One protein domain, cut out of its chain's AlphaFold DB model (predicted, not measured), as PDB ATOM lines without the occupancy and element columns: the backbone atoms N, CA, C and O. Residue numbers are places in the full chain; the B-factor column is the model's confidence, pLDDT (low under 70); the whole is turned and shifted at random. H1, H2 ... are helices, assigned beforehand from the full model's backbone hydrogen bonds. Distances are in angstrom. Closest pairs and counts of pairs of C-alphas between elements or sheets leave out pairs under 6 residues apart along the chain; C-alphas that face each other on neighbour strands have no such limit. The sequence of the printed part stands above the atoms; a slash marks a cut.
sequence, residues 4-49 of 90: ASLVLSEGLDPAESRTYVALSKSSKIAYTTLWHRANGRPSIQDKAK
ATOM      1  N   ALA A   4     -31.227 118.445  -3.810       89.62
ATOM      2  CA  ALA A   4     -31.699 119.082  -5.039       89.62
ATOM      3  C   ALA A   4     -30.629 119.073  -6.141       89.62
ATOM      4  O   ALA A   4     -30.944 118.856  -7.307       89.62
ATOM      5  N   SER A   5     -29.361 119.258  -5.770       88.75
ATOM      6  CA  SER A   5     -28.233 119.151  -6.699       88.75
ATOM      7  C   SER A   5     -28.037 117.711  -7.189       88.75
ATOM      8  O   SER A   5     -27.720 117.514  -8.358       88.75
ATOM      9  N   LEU A   6     -28.278 116.715  -6.325       90.38
ATOM     10  CA  LEU A   6     -28.256 115.296  -6.705       90.38
ATOM     11  C   LEU A   6     -29.343 114.973  -7.735       90.38
ATOM     12  O   LEU A   6     -29.024 114.476  -8.808       90.38
ATOM     13  N   VAL A   7     -30.589 115.376  -7.476       90.44
ATOM     14  CA  VAL A   7     -31.716 115.183  -8.407       90.44
ATOM     15  C   VAL A   7     -31.461 115.842  -9.766       90.44
ATOM     16  O   VAL A   7     -31.783 115.277 -10.808       90.44
ATOM     17  N   LEU A   8     -30.851 117.033  -9.784       88.44
ATOM     18  CA  LEU A   8     -30.466 117.688 -11.037       88.44
ATOM     19  C   LEU A   8     -29.382 116.907 -11.793       88.44
ATOM     20  O   LEU A   8     -29.441 116.846 -13.026       88.44
ATOM     21  N   SER A   9     -28.416 116.318 -11.079       86.88
ATOM     22  CA  SER A   9     -27.346 115.516 -11.682       86.88
ATOM     23  C   SER A   9     -27.830 114.158 -12.195       86.88
ATOM     24  O   SER A   9     -27.512 113.811 -13.330       86.88
ATOM     25  N   GLU A  10     -28.648 113.451 -11.411       87.38
ATOM     26  CA  GLU A  10     -29.212 112.135 -11.738       87.38
ATOM     27  C   GLU A  10     -30.220 112.234 -12.890       87.38
ATOM     28  O   GLU A  10     -30.206 111.405 -13.795       87.38
ATOM     29  N   GLY A  11     -31.025 113.304 -12.930       78.31
ATOM     30  CA  GLY A  11     -32.038 113.488 -13.967       78.31
ATOM     31  C   GLY A  11     -33.243 112.555 -13.798       78.31
ATOM     32  O   GLY A  11     -33.496 112.032 -12.717       78.31
ATOM     33  N   LEU A  12     -34.032 112.409 -14.864       74.12
ATOM     34  CA  LEU A  12     -35.102 111.410 -14.961       74.12
ATOM     35  C   LEU A  12     -34.653 110.292 -15.907       74.12
ATOM     36  O   LEU A  12     -33.650 110.451 -16.609       74.12
ATOM     37  N   ASP A  13     -35.411 109.195 -15.938       73.81
ATOM     38  CA  ASP A  13     -35.285 108.163 -16.971       73.81
ATOM     39  C   ASP A  13     -35.219 108.842 -18.359       73.81
ATOM     40  O   ASP A  13     -35.992 109.774 -18.598       73.81
ATOM     41  N   PRO A  14     -34.306 108.454 -19.271       66.56
ATOM     42  CA  PRO A  14     -34.188 109.049 -20.606       66.56
ATOM     43  C   PRO A  14     -35.499 109.108 -21.410       66.56
ATOM     44  O   PRO A  14     -35.585 109.891 -22.357       66.56
ATOM     45  N   ALA A  15     -36.513 108.317 -21.046       65.06
ATOM     46  CA  ALA A  15     -37.851 108.386 -21.630       65.06
ATOM     47  C   ALA A  15     -38.692 109.602 -21.172       65.06
ATOM     48  O   ALA A  15     -39.641 109.981 -21.862       65.06
ATOM     49  N   GLU A  16     -38.372 110.233 -20.038       66.19
ATOM     50  CA  GLU A  16     -39.104 111.379 -19.492       66.19
ATOM     51  C   GLU A  16     -38.426 112.722 -19.803       66.19
ATOM     52  O   GLU A  16     -37.209 112.897 -19.715       66.19
ATOM     53  N   SER A  17     -39.237 113.739 -20.118       63.75
ATOM     54  CA  SER A  17     -38.729 115.096 -20.339       63.75
ATOM     55  C   SER A  17     -38.039 115.624 -19.074       63.75
ATOM     56  O   SER A  17     -38.667 115.692 -18.013       63.75
ATOM     57  N   ARG A  18     -36.779 116.065 -19.189       72.38
ATOM     58  CA  ARG A  18     -35.952 116.603 -18.089       72.38
ATOM     59  C   ARG A  18     -36.389 118.014 -17.660       72.38
ATOM     60  O   ARG A  18     -35.605 118.958 -17.633       72.38
ATOM     61  N   THR A  19     -37.668 118.164 -17.340       85.62
ATOM     62  CA  THR A  19     -38.279 119.418 -16.900       85.62
ATOM     63  C   THR A  19     -38.257 119.488 -15.375       85.62
ATOM     64  O   THR A  19     -38.550 118.501 -14.701       85.62
ATOM     65  N   TYR A  20     -38.006 120.667 -14.797       88.00
ATOM     66  CA  TYR A  20     -38.040 120.861 -13.338       88.00
ATOM     67  C   TYR A  20     -39.376 120.447 -12.697       88.00
ATOM     68  O   TYR A  20     -39.401 120.027 -11.547       88.00
ATOM     69  N   VAL A  21     -40.490 120.546 -13.435       87.69
ATOM     70  CA  VAL A  21     -41.817 120.099 -12.975       87.69
ATOM     71  C   VAL A  21     -41.862 118.582 -12.813       87.69
ATOM     72  O   VAL A  21     -42.382 118.096 -11.817       87.69
ATOM     73  N   ALA A  22     -41.309 117.835 -13.769       87.62
ATOM     74  CA  ALA A  22     -41.255 116.379 -13.703       87.62
ATOM     75  C   ALA A  22     -40.305 115.923 -12.579       87.62
ATOM     76  O   ALA A  22     -40.695 115.120 -11.736       87.62
ATOM     77  N   LEU A  23     -39.133 116.559 -12.461       88.00
ATOM     78  CA  LEU A  23     -38.183 116.320 -11.367       88.00
ATOM     79  C   LEU A  23     -38.765 116.642  -9.983       88.00
ATOM     80  O   LEU A  23     -38.484 115.943  -9.018       88.00
ATOM     81  N   SER A  24     -39.581 117.688  -9.863       90.62
ATOM     82  CA  SER A  24     -40.250 118.052  -8.606       90.62
ATOM     83  C   SER A  24     -41.407 117.117  -8.242       90.62
ATOM     84  O   SER A  24     -41.816 117.059  -7.087       90.62
ATOM     85  N   LYS A  25     -41.971 116.396  -9.219       88.62
ATOM     86  CA  LYS A  25     -42.984 115.365  -8.965       88.62
ATOM     87  C   LYS A  25     -42.343 114.048  -8.532       88.62
ATOM     88  O   LYS A  25     -42.889 113.385  -7.657       88.62
ATOM     89  N   SER A  26     -41.207 113.681  -9.126       87.19
ATOM     90  CA  SER A  26     -40.490 112.442  -8.797       87.19
ATOM     91  C   SER A  26     -39.680 112.565  -7.504       87.19
ATOM     92  O   SER A  26     -39.739 111.697  -6.636       87.19
ATOM     93  N   SER A  27     -38.964 113.676  -7.333       82.75
ATOM     94  CA  SER A  27     -38.277 114.018  -6.094       82.75
ATOM     95  C   SER A  27     -39.193 114.892  -5.250       82.75
ATOM     96  O   SER A  27     -39.767 115.843  -5.758       82.75
ATOM     97  N   LYS A  28     -39.328 114.628  -3.947       88.00
ATOM     98  CA  LYS A  28     -40.146 115.435  -3.012       88.00
ATOM     99  C   LYS A  28     -39.574 116.848  -2.757       88.00
ATOM    100  O   LYS A  28     -39.640 117.367  -1.648       88.00
ATOM    101  N   ILE A  29     -38.944 117.450  -3.758       91.25
ATOM    102  CA  ILE A  29     -38.254 118.731  -3.729       91.25
ATOM    103  C   ILE A  29     -39.084 119.719  -4.537       91.25
ATOM    104  O   ILE A  29     -39.533 119.422  -5.641       91.25
ATOM    105  N   ALA A  30     -39.279 120.920  -3.998       93.19
ATOM    106  CA  ALA A  30     -40.026 121.960  -4.688       93.19
ATOM    107  C   ALA A  30     -39.350 122.372  -6.009       93.19
ATOM    108  O   ALA A  30     -38.132 122.560  -6.071       93.19
ATOM    109  N   TYR A  31     -40.166 122.605  -7.038       93.44
ATOM    110  CA  TYR A  31     -39.752 123.129  -8.342       93.44
ATOM    111  C   TYR A  31     -38.824 124.343  -8.219       93.44
ATOM    112  O   TYR A  31     -37.770 124.400  -8.850       93.44
ATOM    113  N   THR A  32     -39.194 125.307  -7.373       93.69
ATOM    114  CA  THR A  32     -38.445 126.558  -7.189       93.69
ATOM    115  C   THR A  32     -37.055 126.299  -6.619       93.69
ATOM    116  O   THR A  32     -36.090 126.946  -7.024       93.69
ATOM    117  N   THR A  33     -36.922 125.306  -5.738       93.69
ATOM    118  CA  THR A  33     -35.632 124.866  -5.202       93.69
ATOM    119  C   THR A  33     -34.751 124.290  -6.306       93.69
ATOM    120  O   THR A  33     -33.589 124.676  -6.397       93.69
ATOM    121  N   LEU A  34     -35.288 123.432  -7.182       93.06
ATOM    122  CA  LEU A  34     -34.545 122.886  -8.328       93.06
ATOM    123  C   LEU A  34     -34.116 123.988  -9.306       93.06
ATOM    124  O   LEU A  34     -32.964 124.018  -9.735       93.06
ATOM    125  N   TRP A  35     -35.007 124.937  -9.606       93.81
ATOM    126  CA  TRP A  35     -34.685 126.074 -10.467       93.81
ATOM    127  C   TRP A  35     -33.567 126.933  -9.866       93.81
ATOM    128  O   TRP A  35     -32.561 127.189 -10.523       93.81
ATOM    129  N   HIS A  36     -33.670 127.325  -8.592       94.25
ATOM    130  CA  HIS A  36     -32.617 128.091  -7.920       94.25
ATOM    131  C   HIS A  36     -31.271 127.364  -7.910       94.25
ATOM    132  O   HIS A  36     -30.226 128.001  -8.039       94.25
ATOM    133  N   ARG A  37     -31.297 126.039  -7.763       93.31
ATOM    134  CA  ARG A  37     -30.106 125.191  -7.745       93.31
ATOM    135  C   ARG A  37     -29.408 125.123  -9.086       93.31
ATOM    136  O   ARG A  37     -28.200 125.326  -9.137       93.31
ATOM    137  N   ALA A  38     -30.171 124.922 -10.156       91.69
ATOM    138  CA  ALA A  38     -29.650 124.972 -11.517       91.69
ATOM    139  C   ALA A  38     -29.072 126.357 -11.861       91.69
ATOM    140  O   ALA A  38     -28.099 126.448 -12.599       91.69
ATOM    141  N   ASN A  39     -29.617 127.422 -11.265       93.50
ATOM    142  CA  ASN A  39     -29.123 128.796 -11.399       93.50
ATOM    143  C   ASN A  39     -28.007 129.160 -10.395       93.50
ATOM    144  O   ASN A  39     -27.728 130.335 -10.171       93.50
ATOM    145  N   GLY A  40     -27.370 128.171  -9.759       91.25
ATOM    146  CA  GLY A  40     -26.160 128.380  -8.961       91.25
ATOM    147  C   GLY A  40     -26.378 128.882  -7.533       91.25
ATOM    148  O   GLY A  40     -25.406 129.163  -6.834       91.25
ATOM    149  N   ARG A  41     -27.622 128.970  -7.038       93.94
ATOM    150  CA  ARG A  41     -27.857 129.311  -5.627       93.94
ATOM    151  C   ARG A  41     -27.350 128.164  -4.738       93.94
ATOM    152  O   ARG A  41     -27.843 127.041  -4.880       93.94
ATOM    153  N   PRO A  42     -26.426 128.406  -3.790       92.12
ATOM    154  CA  PRO A  42     -25.918 127.365  -2.900       92.12
ATOM    155  C   PRO A  42     -26.954 126.957  -1.848       92.12
ATOM    156  O   PRO A  42     -27.951 127.652  -1.617       92.12
ATOM    157  N   SER A  43     -26.721 125.815  -1.203       91.44
ATOM    158  CA  SER A  43     -27.609 125.297  -0.165       91.44
ATOM    159  C   SER A  43     -27.383 126.094   1.093       91.44
ATOM    160  O   SER A  43     -26.348 126.737   1.243       91.44
ATOM    161  N   ILE A  44     -28.325 126.040   2.029       89.50
ATOM    162  CA  ILE A  44     -28.081 126.623   3.351       89.50
ATOM    163  C   ILE A  44     -26.830 125.982   3.972       89.50
ATOM    164  O   ILE A  44     -26.019 126.689   4.557       89.50
ATOM    165  N   GLN A  45     -26.624 124.678   3.772       89.69
ATOM    166  CA  GLN A  45     -25.457 123.959   4.281       89.69
ATOM    167  C   GLN A  45     -24.152 124.384   3.593       89.69
ATOM    168  O   GLN A  45     -23.158 124.628   4.267       89.69
ATOM    169  N   ASP A  46     -24.137 124.499   2.267       90.38
ATOM    170  CA  ASP A  46     -22.936 124.881   1.515       90.38
ATOM    171  C   ASP A  46     -22.610 126.360   1.711       90.38
ATOM    172  O   ASP A  46     -21.448 126.719   1.873       90.38
ATOM    173  N   LYS A  47     -23.641 127.208   1.802       92.00
ATOM    174  CA  LYS A  47     -23.494 128.607   2.197       92.00
ATOM    175  C   LYS A  47     -22.941 128.721   3.616       92.00
ATOM    176  O   LYS A  47     -22.051 129.526   3.845       92.00
ATOM    177  N   ALA A  48     -23.425 127.912   4.560       89.31
ATOM    178  CA  ALA A  48     -22.886 127.898   5.916       89.31
ATOM    179  C   ALA A  48     -21.404 127.501   5.909       89.31
ATOM    180  O   ALA A  48     -20.601 128.189   6.522       89.31
ATOM    181  N   LYS A  49     -21.019 126.464   5.150       88.25
ATOM    182  CA  LYS A  49     -19.608 126.067   4.994       88.25
ATOM    183  C   LYS A  49     -18.744 127.193   4.430       88.25
ATOM    184  O   LYS A  49     -17.657 127.407   4.948       88.25
TER     185      LYS A  49
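This is residues 4 to 49 of the 90 residues of an uncharacterized protein of Zopfia rhizophila CBS 207.26 (UniProt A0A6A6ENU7). Three short helices, H1, H2 and H3, are set at large angles to one another in a small cluster, and a fourth, H4, sticks out from it as an arm. The loop around Ala 15 and the arm H4 lie at opposite ends of the longest axis. The printed part has 46 residues with four named helices, in the order H1, H2, H3, H4, and no named strand; the class is all helix. It is only just compact, close to loose, with a radius of gyration of the C-alphas of 10.9 A and spans of 37 by 17 by 16 A.

H1, residues 4 to 10, touches H3, residues 31 to 38; their closest C-alphas, those of Ala 4 and Leu 34, are 5.8 A apart. Their lines are only just about perpendicular, at 72 degrees. H1 and H2, residues 20 to 26, are close but not clearly touching, with the C-alphas of Val 7 and Leu 23 closest at 7.2 A and their lines about perpendicular at 87 degrees. H2 touches H3 at a steep tilt of 63 degrees, opposite ways; the C-alphas of Ser 24 and Tyr 31 are closest at 5.1 A. H4, residues 44 to 49, stands free and is apart from H1, H2 and H3. In H1, H2, H3 and H4 every O i to N i+4 pair is within hydrogen-bond range.

H1 begins at C-alpha 4, (-31.699, 119.082, -5.039), and is 10.0 A long from first to last C-alpha. H2 is 9.9 A long. H3, the longest helix by residues, measures 10.7 A and begins at C-alpha 31, (-39.752, 123.129, -8.342). H4 measures 8.6 A and ends at C-alpha 49, (-19.608, 126.067, 4.994).

The two C-alphas farthest apart, those of Ala 15 and Ala 48, are 36.9 A apart. The printed part has no cut. The links H2 to H3 and H3 to H4 are tight, and H1 to H2 is short. The mean pLDDT of the printed part is 86.7, and residues 14 to 17 are under 70.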